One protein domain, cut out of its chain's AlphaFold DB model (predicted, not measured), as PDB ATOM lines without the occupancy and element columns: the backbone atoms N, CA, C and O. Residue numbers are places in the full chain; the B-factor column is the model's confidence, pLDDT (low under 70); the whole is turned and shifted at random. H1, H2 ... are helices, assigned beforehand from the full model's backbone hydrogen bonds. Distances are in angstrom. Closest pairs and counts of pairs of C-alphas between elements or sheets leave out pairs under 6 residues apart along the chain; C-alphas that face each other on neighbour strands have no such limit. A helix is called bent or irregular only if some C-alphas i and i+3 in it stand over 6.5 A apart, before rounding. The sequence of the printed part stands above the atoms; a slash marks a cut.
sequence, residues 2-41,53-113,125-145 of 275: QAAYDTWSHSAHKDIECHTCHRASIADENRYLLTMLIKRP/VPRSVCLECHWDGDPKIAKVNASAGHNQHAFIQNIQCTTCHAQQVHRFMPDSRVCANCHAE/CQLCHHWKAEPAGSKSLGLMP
ATOM      1  N   GLN A   2      28.176  36.639  92.026       81.56
ATOM      2  CA  GLN A   2      27.328  37.377  92.986       81.56
ATOM      3  C   GLN A   2      26.294  36.517  93.738       81.56
ATOM      4  O   GLN A   2      26.463  36.304  94.927       81.56
ATOM      5  N   ALA A   3      25.346  35.879  93.040       82.50
ATOM      6  CA  ALA A   3      24.306  35.059  93.680       82.50
ATOM      7  C   ALA A   3      24.828  33.934  94.608       82.50
ATOM      8  O   ALA A   3      24.153  33.567  95.563       82.50
ATOM      9  N   ALA A   4      26.020  33.382  94.347       81.12
ATOM     10  CA  ALA A   4      26.639  32.383  95.222       81.12
ATOM     11  C   ALA A   4      27.317  33.026  96.445       81.12
ATOM     12  O   ALA A   4      27.333  32.435  97.521       81.12
ATOM     13  N   TYR A   5      27.872  34.228  96.294       86.69
ATOM     14  CA  TYR A   5      28.354  35.022  97.423       86.69
ATOM     15  C   TYR A   5      27.184  35.456  98.318       86.69
ATOM     16  O   TYR A   5      27.263  35.303  99.533       86.69
ATOM     17  N   ASP A   6      26.071  35.892  97.723       90.19
ATOM     18  CA  ASP A   6      24.873  36.332  98.445       90.19
ATOM     19  C   ASP A   6      24.267  35.204  99.298       90.19
ATOM     20  O   ASP A   6      23.872  35.436 100.439       90.19
ATOM     21  N   THR A   7      24.226  33.959  98.802       88.81
ATOM     22  CA  THR A   7      23.764  32.821  99.619       88.81
ATOM     23  C   THR A   7      24.744  32.444 100.730       88.81
ATOM     24  O   THR A   7      24.312  31.992 101.790       88.81
ATOM     25  N   TRP A   8      26.049  32.643 100.522       90.12
ATOM     26  CA  TRP A   8      27.079  32.385 101.530       90.12
ATOM     27  C   TRP A   8      27.092  33.437 102.648       90.12
ATOM     28  O   TRP A   8      27.169  33.062 103.819       90.12
ATOM     29  N   SER A   9      26.946  34.725 102.323       92.06
ATOM     30  CA  SER A   9      27.004  35.832 103.293       92.06
ATOM     31  C   SER A   9      25.833  35.843 104.287       92.06
ATOM     32  O   SER A   9      25.954  36.371 105.391       92.06
ATOM     33  N   HIS A  10      24.723  35.188 103.935       90.12
ATOM     34  CA  HIS A  10      23.574  34.945 104.815       90.12
ATOM     35  C   HIS A  10      23.612  33.568 105.508       90.12
ATOM     36  O   HIS A  10      22.669  33.195 106.208       90.12
ATOM     37  N   SER A  11      24.673  32.782 105.307       89.31
ATOM     38  CA  SER A  11      24.811  31.441 105.880       89.31
ATOM     39  C   SER A  11      25.473  31.454 107.264       89.31
ATOM     40  O   SER A  11      26.120  32.421 107.660       89.31
ATOM     41  N   ALA A  12      25.399  30.327 107.979       87.94
ATOM     42  CA  ALA A  12      26.149  30.111 109.223       87.94
ATOM     43  C   ALA A  12      27.686  30.081 109.035       87.94
ATOM     44  O   ALA A  12      28.414  30.035 110.019       87.94
ATOM     45  N   HIS A  13      28.172  30.102 107.788       91.06
ATOM     46  CA  HIS A  13      29.590  30.088 107.416       91.06
ATOM     47  C   HIS A  13      30.054  31.416 106.786       91.06
ATOM     48  O   HIS A  13      31.110  31.461 106.162       91.06
ATOM     49  N   LYS A  14      29.284  32.501 106.935       92.00
ATOM     50  CA  LYS A  14      29.619  33.835 106.402       92.00
ATOM     51  C   LYS A  14      30.921  34.443 106.960       92.00
ATOM     52  O   LYS A  14      31.431  35.406 106.405       92.00
ATOM     53  N   ASP A  15      31.422  33.906 108.073       91.69
ATOM     54  CA  ASP A  15      32.593  34.414 108.796       91.69
ATOM     55  C   ASP A  15      33.861  33.555 108.548       91.69
ATOM     56  O   ASP A  15      34.868  33.740 109.226       91.69
ATOM     57  N   ILE A  16      33.833  32.607 107.589       90.06
ATOM     58  CA  ILE A  16      34.999  31.790 107.180       90.06
ATOM     59  C   ILE A  16      35.374  32.012 105.709       90.06
ATOM     60  O   ILE A  16      34.509  32.198 104.857       90.06
ATOM     61  N   GLU A  17      36.664  31.960 105.380       91.00
ATOM     62  CA  GLU A  17      37.128  32.228 104.016       91.00
ATOM     63  C   GLU A  17      36.710  31.143 103.011       91.00
ATOM     64  O   GLU A  17      36.670  29.949 103.313       91.00
ATOM     65  N   CYS A  18      36.495  31.537 101.751       87.25
ATOM     66  CA  CYS A  18      36.143  30.611 100.670       87.25
ATOM     67  C   CYS A  18      37.136  29.440 100.541       87.25
ATOM     68  O   CYS A  18      36.722  28.299 100.329       87.25
ATOM     69  N   HIS A  19      38.438  29.701 100.699       87.81
ATOM     70  CA  HIS A  19      39.495  28.688 100.606       87.81
ATOM     71  C   HIS A  19      39.582  27.768 101.834       87.81
ATOM     72  O   HIS A  19      40.147  26.681 101.730       87.81
ATOM     73  N   THR A  20      38.959  28.119 102.968       89.50
ATOM     74  CA  THR A  20      38.816  27.198 104.107       89.50
ATOM     75  C   THR A  20      38.062  25.938 103.681       89.50
ATOM     76  O   THR A  20      38.459  24.838 104.069       89.50
ATOM     77  N   CYS A  21      37.034  26.088 102.832       87.44
ATOM     78  CA  CYS A  21      36.244  24.983 102.282       87.44
ATOM     79  C   CYS A  21      36.708  24.523 100.888       87.44
ATOM     80  O   CYS A  21      36.748  23.324 100.610       87.44
ATOM     81  N   HIS A  22      37.052  25.459 100.001       86.81
ATOM     82  CA  HIS A  22      37.420  25.185  98.609       86.81
ATOM     83  C   HIS A  22      38.934  25.066  98.426       86.81
ATOM     84  O   HIS A  22      39.568  25.921  97.811       86.81
ATOM     85  N   ARG A  23      39.504  23.970  98.934       82.88
ATOM     86  CA  ARG A  23      40.914  23.620  98.716       82.88
ATOM     87  C   ARG A  23      41.047  22.804  97.435       82.88
ATOM     88  O   ARG A  23      40.472  21.722  97.320       82.88
ATOM     89  N   ALA A  24      41.778  23.331  96.460       79.94
ATOM     90  CA  ALA A  24      42.201  22.563  95.298       79.94
ATOM     91  C   ALA A  24      43.462  21.752  95.646       79.94
ATOM     92  O   ALA A  24      44.185  22.076  96.585       79.94
ATOM     93  N   SER A  25      43.730  20.672  94.908       83.12
ATOM     94  CA  SER A  25      45.047  20.033  94.979       83.12
ATOM     95  C   SER A  25      46.068  20.871  94.203       83.12
ATOM     96  O   SER A  25      45.705  21.509  93.216       83.12
ATOM     97  N   ILE A  26      47.355  20.805  94.554       86.50
ATOM     98  CA  ILE A  26      48.433  21.470  93.788       86.50
ATOM     99  C   ILE A  26      48.390  21.061  92.299       86.50
ATOM    100  O   ILE A  26      48.651  21.865  91.404       86.50
ATOM    101  N   ALA A  27      48.008  19.812  92.008       87.19
ATOM    102  CA  ALA A  27      47.816  19.328  90.641       87.19
ATOM    103  C   ALA A  27      46.633  20.013  89.929       87.19
ATOM    104  O   ALA A  27      46.743  20.361  88.753       87.19
ATOM    105  N   ASP A  28      45.519  20.239  90.630       83.88
ATOM    106  CA  ASP A  28      44.372  20.988  90.113       83.88
ATOM    107  C   ASP A  28      44.696  22.476  89.919       83.88
ATOM    108  O   ASP A  28      44.357  23.034  88.879       83.88
ATOM    109  N   GLU A  29      45.378  23.116  90.871       84.56
ATOM    110  CA  GLU A  29      45.796  24.524  90.791       84.56
ATOM    111  C   GLU A  29      46.702  24.767  89.584       84.56
ATOM    112  O   GLU A  29      46.391  25.604  88.730       84.56
ATOM    113  N   ASN A  30      47.754  23.956  89.437       90.06
ATOM    114  CA  ASN A  30      48.633  23.986  88.269       90.06
ATOM    115  C   ASN A  30      47.860  23.717  86.970       90.06
ATOM    116  O   ASN A  30      48.102  24.366  85.951       90.06
ATOM    117  N   ARG A  31      46.877  22.806  86.990       87.06
ATOM    118  CA  ARG A  31      46.008  22.549  85.836       87.06
ATOM    119  C   ARG A  31      45.148  23.763  85.479       87.06
ATOM    120  O   ARG A  31      44.995  24.033  84.287       87.06
ATOM    121  N   TYR A  32      44.602  24.502  86.448       83.88
ATOM    122  CA  TYR A  32      43.849  25.733  86.174       83.88
ATOM    123  C   TYR A  32      44.760  26.843  85.653       83.88
ATOM    124  O   TYR A  32      44.419  27.446  84.637       83.88
ATOM    125  N   LEU A  33      45.935  27.043  86.257       88.62
ATOM    126  CA  LEU A  33      46.940  28.001  85.793       88.62
ATOM    127  C   LEU A  33      47.327  27.746  84.327       88.62
ATOM    128  O   LEU A  33      47.175  28.626  83.480       88.62
ATOM    129  N   LEU A  34      47.740  26.518  83.997       90.12
ATOM    130  CA  LEU A  34      48.104  26.129  82.631       90.12
ATOM    131  C   LEU A  34      46.920  26.246  81.658       90.12
ATOM    132  O   LEU A  34      47.090  26.711  80.532       90.12
ATOM    133  N   THR A  35      45.707  25.877  82.083       86.50
ATOM    134  CA  THR A  35      44.501  26.017  81.248       86.50
ATOM    135  C   THR A  35      44.199  27.485  80.946       86.50
ATOM    136  O   THR A  35      43.886  27.811  79.800       86.50
ATOM    137  N   MET A  36      44.332  28.379  81.929       85.31
ATOM    138  CA  MET A  36      44.124  29.814  81.735       85.31
ATOM    139  C   MET A  36      45.194  30.436  80.839       85.31
ATOM    140  O   MET A  36      44.847  31.184  79.932       85.31
ATOM    141  N   LEU A  37      46.472  30.093  81.024       91.56
ATOM    142  CA  LEU A  37      47.565  30.645  80.217       91.56
ATOM    143  C   LEU A  37      47.506  30.186  78.750       91.56
ATOM    144  O   LEU A  37      47.647  31.016  77.846       91.56
ATOM    145  N   ILE A  38      47.280  28.884  78.527       92.94
ATOM    146  CA  ILE A  38      47.367  28.236  77.207       92.94
ATOM    147  C   ILE A  38      46.031  28.287  76.457       92.94
ATOM    148  O   ILE A  38      45.998  28.679  75.295       92.94
ATOM    149  N   LYS A  39      44.924  27.870  77.090       86.81
ATOM    150  CA  LYS A  39      43.620  27.748  76.411       86.81
ATOM    151  C   LYS A  39      42.744  28.992  76.516       86.81
ATOM    152  O   LYS A  39      41.829  29.119  75.710       86.81
ATOM    153  N   ARG A  40      42.999  29.873  77.496       87.62
ATOM    154  CA  ARG A  40      42.270  31.140  77.728       87.62
ATOM    155  C   ARG A  40      40.744  31.002  77.544       87.62
ATOM    156  O   ARG A  40      40.155  31.750  76.760       87.62
ATOM    157  N   PRO A  41      40.092  30.016  78.194       83.25
ATOM    158  CA  PRO A  41      38.671  29.776  77.988       83.25
ATOM    159  C   PRO A  41      37.860  30.988  78.462       83.25
ATOM    160  O   PRO A  41      38.086  31.498  79.558       83.25
ATOM    161  N   VAL A  53      33.385  19.989  97.845       85.38
ATOM    162  CA  VAL A  53      33.889  20.024  99.226       85.38
ATOM    163  C   VAL A  53      33.658  18.638  99.844       85.38
ATOM    164  O   VAL A  53      32.500  18.250 100.023       85.38
ATOM    165  N   PRO A  54      34.709  17.840 100.108       87.50
ATOM    166  CA  PRO A  54      34.566  16.496 100.665       87.50
ATOM    167  C   PRO A  54      34.265  16.520 102.170       87.50
ATOM    168  O   PRO A  54      34.620  17.465 102.871       87.50
ATOM    169  N   ARG A  55      33.664  15.433 102.689       89.62
ATOM    170  CA  ARG A  55      33.285  15.288 104.113       89.62
ATOM    171  C   ARG A  55      34.415  15.583 105.105       89.62
ATOM    172  O   ARG A  55      34.131  16.041 106.204       89.62
ATOM    173  N   SER A  56      35.672  15.328 104.735       89.38
ATOM    174  CA  SER A  56      36.844  15.579 105.583       89.38
ATOM    175  C   SER A  56      36.934  17.042 106.010       89.38
ATOM    176  O   SER A  56      37.071  17.312 107.196       89.38
ATOM    177  N   VAL A  57      36.731  17.973 105.075       91.31
ATOM    178  CA  VAL A  57      36.803  19.421 105.328       91.31
ATOM    179  C   VAL A  57      35.718  19.875 106.312       91.31
ATOM    180  O   VAL A  57      35.945  20.762 107.125       91.31
ATOM    181  N   CYS A  58      34.545  19.236 106.298       91.12
ATOM    182  CA  CYS A  58      33.498  19.498 107.288       91.12
ATOM    183  C   CYS A  58      33.888  18.990 108.688       91.12
ATOM    184  O   CYS A  58      33.577  19.633 109.690       91.12
ATOM    185  N   LEU A  59      34.554  17.832 108.764       92.31
ATOM    186  CA  LEU A  59      34.950  17.190 110.022       92.31
ATOM    187  C   LEU A  59      36.103  17.927 110.721       92.31
ATOM    188  O   LEU A  59      36.104  17.973 111.949       92.31
ATOM    189  N   GLU A  60      36.985  18.604 109.978       92.44
ATOM    190  CA  GLU A  60      38.029  19.481 110.544       92.44
ATOM    191  C   GLU A  60      37.464  20.488 111.568       92.44
ATOM    192  O   GLU A  60      38.118  20.784 112.562       92.44
ATOM    193  N   CYS A  61      36.227  20.969 111.386       92.25
ATOM    194  CA  CYS A  61      35.547  21.843 112.351       92.25
ATOM    195  C   CYS A  61      34.486  21.103 113.187       92.25
ATOM    196  O   CYS A  61      34.492  21.178 114.420       92.25
ATOM    197  N   HIS A  62      33.586  20.357 112.535       91.94
ATOM    198  CA  HIS A  62      32.437  19.704 113.180       91.94
ATOM    199  C   HIS A  62      32.762  18.386 113.903       91.94
ATOM    200  O   HIS A  62      31.864  17.760 114.472       91.94
ATOM    201  N   TRP A  63      34.027  17.969 113.909       90.38
ATOM    202  CA  TRP A  63      34.540  16.882 114.737       90.38
ATOM    203  C   TRP A  63      35.747  17.380 115.548       90.38
ATOM    204  O   TRP A  63      35.590  17.643 116.739       90.38
ATOM    205  N   ASP A  64      36.886  17.661 114.911       85.75
ATOM    206  CA  ASP A  64      38.164  17.914 115.609       85.75
ATOM    207  C   ASP A  64      38.430  19.380 116.019       85.75
ATOM    208  O   ASP A  64      39.237  19.626 116.911       85.75
ATOM    209  N   GLY A  65      37.760  20.361 115.402       84.69
ATOM    210  CA  GLY A  65      38.032  21.797 115.613       84.69
ATOM    211  C   GLY A  65      37.491  22.401 116.920       84.69
ATOM    212  O   GLY A  65      37.191  21.684 117.873       84.69
ATOM    213  N   ASP A  66      37.304  23.728 116.955       86.56
ATOM    214  CA  ASP A  66      36.857  24.479 118.149       86.56
ATOM    215  C   ASP A  66      35.642  23.804 118.844       86.56
ATOM    216  O   ASP A  66      34.637  23.526 118.177       86.56
ATOM    217  N   PRO A  67      35.699  23.517 120.163       86.44
ATOM    218  CA  PRO A  67      34.592  22.909 120.907       86.44
ATOM    219  C   PRO A  67      33.306  23.755 120.935       86.44
ATOM    220  O   PRO A  67      32.240  23.215 121.217       86.44
ATOM    221  N   LYS A  68      33.370  25.056 120.619       88.94
ATOM    222  CA  LYS A  68      32.196  25.932 120.454       88.94
ATOM    223  C   LYS A  68      31.399  25.625 119.183       88.94
ATOM    224  O   LYS A  68      30.231  26.003 119.094       88.94
ATOM    225  N   ILE A  69      32.005  24.967 118.192       88.75
ATOM    226  CA  ILE A  69      31.330  24.570 116.952       88.75
ATOM    227  C   ILE A  69      30.540  23.284 117.209       88.75
ATOM    228  O   ILE A  69      31.080  22.294 117.701       88.75
ATOM    229  N   ALA A  70      29.257  23.288 116.835       87.56
ATOM    230  CA  ALA A  70      28.362  22.151 117.026       87.56
ATOM    231  C   ALA A  70      28.927  20.866 116.393       87.56
ATOM    232  O   ALA A  70      29.187  20.814 115.185       87.56
ATOM    233  N   LYS A  71      29.097  19.827 117.216       89.94
ATOM    234  CA  LYS A  71      29.712  18.557 116.821       89.94
ATOM    235  C   LYS A  71      28.676  17.563 116.302       89.94
ATOM    236  O   LYS A  71      27.610  17.394 116.890       89.94
ATOM    237  N   VAL A  72      28.983  16.891 115.193       90.06
ATOM    238  CA  VAL A  72      28.031  15.968 114.536       90.06
ATOM    239  C   VAL A  72      27.903  14.614 115.245       90.06
ATOM    240  O   VAL A  72      26.861  13.964 115.137       90.06
ATOM    241  N   ASN A  73      28.924  14.203 116.003       85.12
ATOM    242  CA  ASN A  73      28.982  12.921 116.716       85.12
ATOM    243  C   ASN A  73      27.894  12.748 117.793       85.12
ATOM    244  O   ASN A  73      27.458  11.627 118.040       85.12
ATOM    245  N   ALA A  74      27.422  13.848 118.384       83.19
ATOM    246  CA  ALA A  74      26.438  13.864 119.466       83.19
ATOM    247  C   ALA A  74      25.002  13.495 119.036       83.19
ATOM    248  O   ALA A  74      24.106  13.453 119.871       83.19
ATOM    249  N   SER A  75      24.759  13.236 117.746       89.25
ATOM    250  CA  SER A  75      23.414  12.973 117.217       89.25
ATOM    251  C   SER A  75      23.276  11.585 116.593       89.25
ATOM    252  O   SER A  75      24.065  11.191 115.730       89.25
ATOM    253  N   ALA A  76      22.219  10.869 116.976       89.75
ATOM    254  CA  ALA A  76      21.836   9.569 116.433       89.75
ATOM    255  C   ALA A  76      21.683   9.601 114.904       89.75
ATOM    256  O   ALA A  76      22.081   8.664 114.213       89.75
ATOM    257  N   GLY A  77      21.149  10.705 114.368       91.00
ATOM    258  CA  GLY A  77      20.925  10.896 112.939       91.00
ATOM    259  C   GLY A  77      22.220  10.882 112.136       91.00
ATOM    260  O   GLY A  77      22.363  10.071 111.216       91.00
ATOM    261  N   HIS A  78      23.196  11.711 112.518       92.00
ATOM    262  CA  HIS A  78      24.512  11.686 111.879       92.00
ATOM    263  C   HIS A  78      25.259  10.376 112.160       92.00
ATOM    264  O   HIS A  78      25.911   9.878 111.248       92.00
ATOM    265  N   ASN A  79      25.136   9.783 113.356       89.19
ATOM    266  CA  ASN A  79      25.734   8.478 113.662       89.19
ATOM    267  C   ASN A  79      25.308   7.415 112.626       89.19
ATOM    268  O   ASN A  79      26.153   6.863 111.920       89.19
ATOM    269  N   GLN A  80      24.000   7.241 112.420       89.50
ATOM    270  CA  GLN A  80      23.477   6.287 111.442       89.50
ATOM    271  C   GLN A  80      23.867   6.622 109.991       89.50
ATOM    272  O   GLN A  80      24.279   5.734 109.244       89.50
ATOM    273  N   HIS A  81      23.738   7.882 109.571       91.62
ATOM    274  CA  HIS A  81      23.835   8.240 108.151       91.62
ATOM    275  C   HIS A  81      25.257   8.627 107.725       91.62
ATOM    276  O   HIS A  81      25.769   8.117 106.732       91.62
ATOM    277  N   ALA A  82      25.930   9.494 108.480       90.81
ATOM    278  CA  ALA A  82      27.263   9.988 108.138       90.81
ATOM    279  C   ALA A  82      28.391   9.041 108.587       90.81
ATOM    280  O   ALA A  82      29.443   9.016 107.948       90.81
ATOM    281  N   PHE A  83      28.205   8.255 109.654       87.75
ATOM    282  CA  PHE A  83      29.273   7.402 110.199       87.75
ATOM    283  C   PHE A  83      29.072   5.914 109.897       87.75
ATOM    284  O   PHE A  83      29.986   5.300 109.356       87.75
ATOM    285  N   ILE A  84      27.883   5.352 110.136       87.94
ATOM    286  CA  ILE A  84      27.592   3.940 109.823       87.94
ATOM    287  C   ILE A  84      27.372   3.728 108.316       87.94
ATOM    288  O   ILE A  84      27.960   2.825 107.730       87.94
ATOM    289  N   GLN A  85      26.552   4.561 107.664       90.94
ATOM    290  CA  GLN A  85      26.272   4.453 106.220       90.94
ATOM    291  C   GLN A  85      27.252   5.239 105.329       90.94
ATOM    292  O   GLN A  85      27.176   5.135 104.107       90.94
ATOM    293  N   ASN A  86      28.170   6.011 105.922       91.75
ATOM    294  CA  ASN A  86      29.181   6.816 105.221       91.75
ATOM    295  C   ASN A  86      28.610   7.766 104.136       91.75
ATOM    296  O   ASN A  86      29.235   8.008 103.103       91.75
ATOM    297  N   ILE A  87      27.413   8.316 104.363       91.81
ATOM    298  CA  ILE A  87      26.776   9.282 103.459       91.81
ATOM    299  C   ILE A  87      27.519  10.623 103.545       91.81
ATOM    300  O   ILE A  87      27.831  11.118 104.630       91.81
ATOM    301  N   GLN A  88      27.791  11.230 102.387       91.38
ATOM    302  CA  GLN A  88      28.469  12.523 102.305       91.38
ATOM    303  C   GLN A  88      27.622  13.632 102.934       91.38
ATOM    304  O   GLN A  88      26.420  13.726 102.688       91.38
ATOM    305  N   CYS A  89      28.264  14.544 103.670       90.88
ATOM    306  CA  CYS A  89      27.593  15.695 104.281       90.88
ATOM    307  C   CYS A  89      26.765  16.477 103.245       90.88
ATOM    308  O   CYS A  89      25.607  16.797 103.497       90.88
ATOM    309  N   THR A  90      27.324  16.689 102.047       89.00
ATOM    310  CA  THR A  90      26.700  17.414 100.926       89.00
ATOM    311  C   THR A  90      25.555  16.670 100.222       89.00
ATOM    312  O   THR A  90      24.990  17.191  99.266       89.00
ATOM    313  N   THR A  91      25.215  15.444 100.633       89.75
ATOM    314  CA  THR A  91      23.985  14.771 100.178       89.75
ATOM    315  C   THR A  91      22.763  15.375 100.869       89.75
ATOM    316  O   THR A  91      21.730  15.572 100.228       89.75
ATOM    317  N   CYS A  92      22.890  15.719 102.157       90.06
ATOM    318  CA  CYS A  92      21.821  16.337 102.943       90.06
ATOM    319  C   CYS A  92      22.003  17.858 103.061       90.06
ATOM    320  O   CYS A  92      21.083  18.626 102.795       90.06
ATOM    321  N   HIS A  93      23.201  18.294 103.442       89.81
ATOM    322  CA  HIS A  93      23.596  19.698 103.514       89.81
ATOM    323  C   HIS A  93      23.935  20.237 102.119       89.81
ATOM    324  O   HIS A  93      24.231  19.465 101.213       89.81
ATOM    325  N   ALA A  94      23.942  21.561 101.938       84.88
ATOM    326  CA  ALA A  94      24.363  22.205 100.684       84.88
ATOM    327  C   ALA A  94      23.592  21.738  99.424       84.88
ATOM    328  O   ALA A  94      24.110  21.810  98.311       84.88
ATOM    329  N   GLN A  95      22.325  21.328  99.590       81.94
ATOM    330  CA  GLN A  95      21.392  21.004  98.495       81.94
ATOM    331  C   GLN A  95      21.200  22.169  97.502       81.94
ATOM    332  O   GLN A  95      20.799  21.968  96.360       81.94
ATOM    333  N   GLN A  96      21.482  23.397  97.945       82.56
ATOM    334  CA  GLN A  96      21.626  24.591  97.114       82.56
ATOM    335  C   GLN A  96      22.989  25.226  97.427       82.56
ATOM    336  O   GLN A  96      23.502  25.079  98.542       82.56
ATOM    337  N   VAL A  97      23.567  25.950  96.463       85.00
ATOM    338  CA  VAL A  97      24.894  26.578  96.595       85.00
ATOM    339  C   VAL A  97      24.959  27.443  97.859       85.00
ATOM    340  O   VAL A  97      24.182  28.382  98.023       85.00
ATOM    341  N   HIS A  98      25.875  27.081  98.761       87.62
ATOM    342  CA  HIS A  98      26.118  27.699 100.075       87.62
ATOM    343  C   HIS A  98      24.920  27.747 101.050       87.62
ATOM    344  O   HIS A  98      24.983  28.401 102.089       87.62
ATOM    345  N   ARG A  99      23.853  26.976 100.795       85.94
ATOM    346  CA  ARG A  99      22.745  26.774 101.742       85.94
ATOM    347  C   ARG A  99      22.955  25.488 102.539       85.94
ATOM    348  O   ARG A  99      22.487  24.414 102.166       85.94
ATOM    349  N   PHE A 100      23.688  25.592 103.642       85.69
ATOM    350  CA  PHE A 100      24.176  24.414 104.366       85.69
ATOM    351  C   PHE A 100      23.117  23.664 105.184       85.69
ATOM    352  O   PHE A 100      23.272  22.463 105.370       85.69
ATOM    353  N   MET A 101      22.054  24.312 105.667       84.50
ATOM    354  CA  MET A 101      21.039  23.621 106.474       84.50
ATOM    355  C   MET A 101      20.055  22.824 105.599       84.50
ATOM    356  O   MET A 101      19.443  23.426 104.711       84.50
ATOM    357  N   PRO A 102      19.876  21.508 105.842       85.88
ATOM    358  CA  PRO A 102      18.876  20.703 105.155       85.88
ATOM    359  C   PRO A 102      17.458  21.124 105.541       85.88
ATOM    360  O   PRO A 102      17.178  21.479 106.686       85.88
ATOM    361  N   ASP A 103      16.558  20.997 104.577       83.75
ATOM    362  CA  ASP A 103      15.114  20.972 104.782       83.75
ATOM    363  C   ASP A 103      14.658  19.511 104.950       83.75
ATOM    364  O   ASP A 103      15.241  18.619 104.335       83.75
ATOM    365  N   SER A 104      13.630  19.236 105.758       79.19
ATOM    366  CA  SER A 104      13.168  17.865 106.042       79.19
ATOM    367  C   SER A 104      12.696  17.085 104.813       79.19
ATOM    368  O   SER A 104      12.770  15.855 104.809       79.19
ATOM    369  N   ARG A 105      12.318  17.767 103.721       81.62
ATOM    370  CA  ARG A 105      12.049  17.133 102.418       81.62
ATOM    371  C   ARG A 105      13.238  16.319 101.900       81.62
ATOM    372  O   ARG A 105      13.022  15.362 101.162       81.62
ATOM    373  N   VAL A 106      14.469  16.616 102.333       88.12
ATOM    374  CA  VAL A 106      15.663  15.839 101.963       88.12
ATOM    375  C   VAL A 106      15.561  14.366 102.354       88.12
ATOM    376  O   VAL A 106      16.088  13.507 101.649       88.12
ATOM    377  N   CYS A 107      14.841  14.051 103.436       87.88
ATOM    378  CA  CYS A 107      14.634  12.679 103.886       87.88
ATOM    379  C   CYS A 107      13.915  11.846 102.814       87.88
ATOM    380  O   CYS A 107      14.272  10.687 102.597       87.88
ATOM    381  N   ALA A 108      12.957  12.436 102.091       86.44
ATOM    382  CA  ALA A 108      12.181  11.747 101.061       86.44
ATOM    383  C   ALA A 108      13.032  11.283  99.862       86.44
ATOM    384  O   ALA A 108      12.672  10.293  99.232       86.44
ATOM    385  N   ASN A 109      14.188  11.912  99.602       87.56
ATOM    386  CA  ASN A 109      15.105  11.511  98.525       87.56
ATOM    387  C   ASN A 109      15.631  10.071  98.692       87.56
ATOM    388  O   ASN A 109      15.931   9.413  97.700       87.56
ATOM    389  N   CYS A 110      15.719   9.577  99.935       89.25
ATOM    390  CA  CYS A 110      16.111   8.197 100.249       89.25
ATOM    391  C   CYS A 110      14.956   7.377 100.851       89.25
ATOM    392  O   CYS A 110      14.896   6.163 100.674       89.25
ATOM    393  N   HIS A 111      14.024   8.027 101.554       87.56
ATOM    394  CA  HIS A 111      12.942   7.385 102.306       87.56
ATOM    395  C   HIS A 111      11.572   7.425 101.606       87.56
ATOM    396  O   HIS A 111      10.559   7.231 102.278       87.56
ATOM    397  N   ALA A 112      11.515   7.638 100.285       80.69
ATOM    398  CA  ALA A 112      10.282   7.817  99.498       80.69
ATOM    399  C   ALA A 112       9.162   6.792  99.798       80.69
ATOM    400  O   ALA A 112       8.006   7.164  99.997       80.69
ATOM    401  N   GLU A 113       9.501   5.503  99.913       69.38
ATOM    402  CA  GLU A 113       8.533   4.429 100.212       69.38
ATOM    403  C   GLU A 113       8.203   4.259 101.707       69.38
ATOM    404  O   GLU A 113       7.348   3.458 102.083       69.38
ATOM    405  N   CYS A 125       9.136  15.345 109.121       86.00
ATOM    406  CA  CYS A 125       9.615  14.050 109.603       86.00
ATOM    407  C   CYS A 125      10.228  14.132 111.014       86.00
ATOM    408  O   CYS A 125      10.099  13.184 111.794       86.00
ATOM    409  N   GLN A 126      10.859  15.259 111.363       86.62
ATOM    410  CA  GLN A 126      11.533  15.474 112.645       86.62
ATOM    411  C   GLN A 126      10.574  15.683 113.825       86.62
ATOM    412  O   GLN A 126      11.004  15.539 114.967       86.62
ATOM    413  N   LEU A 127       9.276  15.923 113.579       86.62
ATOM    414  CA  LEU A 127       8.240  15.923 114.627       86.62
ATOM    415  C   LEU A 127       8.066  14.543 115.280       86.62
ATOM    416  O   LEU A 127       7.496  14.437 116.361       86.62
ATOM    417  N   CYS A 128       8.521  13.479 114.613       86.56
ATOM    418  CA  CYS A 128       8.485  12.115 115.135       86.56
ATOM    419  C   CYS A 128       9.883  11.477 115.178       86.56
ATOM    420  O   CYS A 128      10.231  10.810 116.149       86.56
ATOM    421  N   HIS A 129      10.703  11.693 114.148       88.44
ATOM    422  CA  HIS A 129      12.055  11.148 114.035       88.44
ATOM    423  C   HIS A 129      13.090  12.165 114.529       88.44
ATOM    424  O   HIS A 129      13.599  12.981 113.760       88.44
ATOM    425  N   HIS A 130      13.405  12.126 115.824       86.81
ATOM    426  CA  HIS A 130      14.284  13.103 116.473       86.81
ATOM    427  C   HIS A 130      15.754  12.937 116.021       86.81
ATOM    428  O   HIS A 130      16.567  12.331 116.715       86.81
ATOM    429  N   TRP A 131      16.124  13.504 114.867       89.19
ATOM    430  CA  TRP A 131      17.472  13.397 114.272       89.19
ATOM    431  C   TRP A 131      18.606  13.779 115.234       89.19
ATOM    432  O   TRP A 131      19.653  13.130 115.269       89.19
ATOM    433  N   LYS A 132      18.383  14.842 116.016       87.25
ATOM    434  CA  LYS A 132      19.335  15.400 116.989       87.25
ATOM    435  C   LYS A 132      19.313  14.707 118.359       87.25
ATOM    436  O   LYS A 132      19.985  15.194 119.258       87.25
ATOM    437  N   ALA A 133      18.533  13.639 118.546       86.12
ATOM    438  CA  ALA A 133      18.571  12.865 119.786       86.12
ATOM    439  C   ALA A 133      19.958  12.244 119.999       86.12
ATOM    440  O   ALA A 133      20.665  11.957 119.030       86.12
ATOM    441  N   GLU A 134      20.331  12.008 121.253       84.69
ATOM    442  CA  GLU A 134      21.561  11.288 121.585       84.69
ATOM    443  C   GLU A 134      21.487   9.830 121.082       84.69
ATOM    444  O   GLU A 134      20.406   9.230 121.114       84.69
ATOM    445  N   PRO A 135      22.599   9.231 120.607       78.75
ATOM    446  CA  PRO A 135      22.619   7.835 120.177       78.75
ATOM    447  C   PRO A 135      22.250   6.873 121.319       78.75
ATOM    448  O   PRO A 135      23.025   6.663 122.250       78.75
ATOM    449  N   ALA A 136      21.078   6.244 121.232       76.19
ATOM    450  CA  ALA A 136      20.635   5.242 122.200       76.19
ATOM    451  C   ALA A 136      21.098   3.827 121.808       76.19
ATOM    452  O   ALA A 136      21.160   3.494 120.629       76.19
ATOM    453  N   GLY A 137      21.304   2.932 122.780       66.94
ATOM    454  CA  GLY A 137      21.668   1.520 122.546       66.94
ATOM    455  C   GLY A 137      20.571   0.633 121.921       66.94
ATOM    456  O   GLY A 137      20.571  -0.580 122.117       66.94
ATOM    457  N   SER A 138      19.595   1.211 121.215       68.56
ATOM    458  CA  SER A 138      18.499   0.482 120.568       68.56
ATOM    459  C   SER A 138      18.823   0.144 119.108       68.56
ATOM    460  O   SER A 138      19.649   0.794 118.471       68.56
ATOM    461  N   LYS A 139      18.104  -0.825 118.519       66.38
ATOM    462  CA  LYS A 139      18.247  -1.196 117.092       66.38
ATOM    463  C   LYS A 139      17.998  -0.046 116.099       66.38
ATOM    464  O   LYS A 139      18.292  -0.206 114.922       66.38
ATOM    465  N   SER A 140      17.416   1.069 116.544       69.62
ATOM    466  CA  SER A 140      17.170   2.271 115.737       69.62
ATOM    467  C   SER A 140      18.031   3.468 116.150       69.62
ATOM    468  O   SER A 140      17.776   4.577 115.686       69.62
ATOM    469  N   LEU A 141      18.984   3.282 117.068       74.69
ATOM    470  CA  LEU A 141      19.784   4.336 117.703       74.69
ATOM    471  C   LEU A 141      18.974   5.464 118.376       74.69
ATOM    472  O   LEU A 141      19.518   6.520 118.679       74.69
ATOM    473  N   GLY A 142      17.676   5.254 118.625       76.12
ATOM    474  CA  GLY A 142      16.760   6.289 119.129       76.12
ATOM    475  C   GLY A 142      16.058   7.117 118.042       76.12
ATOM    476  O   GLY A 142      15.262   7.989 118.366       76.12
ATOM    477  N   LEU A 143      16.278   6.821 116.754       84.88
ATOM    478  CA  LEU A 143      15.636   7.522 115.629       84.88
ATOM    479  C   LEU A 143      14.178   7.112 115.376       84.88
ATOM    480  O   LEU A 143      13.473   7.775 114.612       84.88
ATOM    481  N   MET A 144      13.716   6.013 115.977       85.12
ATOM    482  CA  MET A 144      12.296   5.650 115.938       85.12
ATOM    483  C   MET A 144      11.536   6.388 117.046       85.12
ATOM    484  O   MET A 144      12.044   6.426 118.167       85.12
ATOM    485  N   PRO A 145      10.323   6.908 116.775       86.38
ATOM    486  CA  PRO A 145       9.557   7.657 117.765       86.38
ATOM    487  C   PRO A 145       9.273   6.798 118.998       86.38
ATOM    488  O   PRO A 145       8.811   5.657 118.876       86.38
TER     489      PRO A 145
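What this domain is: This is residues 2 to 41, 53 to 113 and 125 to 145 of the 275 residues of an uncharacterized protein of Candidatus Eisenbacteria bacterium (UniProt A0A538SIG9). A loose string of short helices joined by loops, with H4 and H6 near the middle and H3 sticking out as a free arm at one end, residues 25 to 31 and 33 to 41. H5, H7 and the loop stretch of residues 125 to 145 make the other end, while H1 sits off to one side, next to residues 97 and 98 of the loop between H6 and H7. The printed part has 122 residues, with seven named helices in the order H1 to H7 and no named strand; the class is all helix, though the helices hold 57 of the 122 residues, under half. The whole is loose, with a radius of gyration of the C-alphas of 17.9 A, and elongated, spanning 59 by 32 by 27 A.

Where its parts are: H1, residues 2 to 9, begins at C-alpha 2 (27.328, 37.377, 92.986) and is 10.4 A long. H2 is residues 18 to 21. H3, residues 26 to 39, is the longest helix at 19.1 A and ends at C-alpha 39 (43.620, 27.748, 76.411). H4 is residues 55 to 62, 10.1 A long, and H5 is residues 76 to 84, 10.4 A long. H5 is neither bent nor irregular, but only just: C-alphas 80 and 83 are 6.0 A apart. H6 is residues 89 to 92. H7, residues 104 to 113, is 15.4 A long and ends at C-alpha 113 (8.533, 4.429, 100.212); it is irregular, with C-alphas 110 and 113 8.5 A apart.

How they stand to each other: H1 touches no helix and is apart from H2. H2 is close to H4 but not clearly touching; their closest C-alphas, those of Cys 21 and Val 57, are 6.4 A apart. H3 touches no helix. H4 and H6 only just touch, with 3 pairs of C-alphas within 8 A; the closest are those of Arg 55 and Cys 89, 5.7 A apart. H5 is close to H6 but not clearly touching, the closest C-alphas being those of Ala 82 and Cys 89 at 6.9 A. H7 stands likewise to H6, with the C-alphas of Cys 92 and Val 106 closest at 6.3 A. H5 and H7 are apart. Every O i to N i+4 pair is within hydrogen-bond range in H1 and H3, against 3 of 4 in H4, 4 of 5 in H5 and 2 of 6 in H7, where 4 of 7 O i to N i+3 pairs are within range; H2 and H6 are too short for an O i to N i+4 pair.

The domain as a whole: The two C-alphas farthest apart, those of Ile 38 and Pro 145, are 59.1 A apart. Residues 42 to 52 are not printed, with 23.9 A between C-alphas 41 and 53; residues 114 to 124 are not printed, with 13.5 A between C-alphas 113 and 125. The links H4 to H5 and H6 to H7 are long. Mean pLDDT of the printed part is 86.5; residue 113 and residues 137 to 140 are under 70.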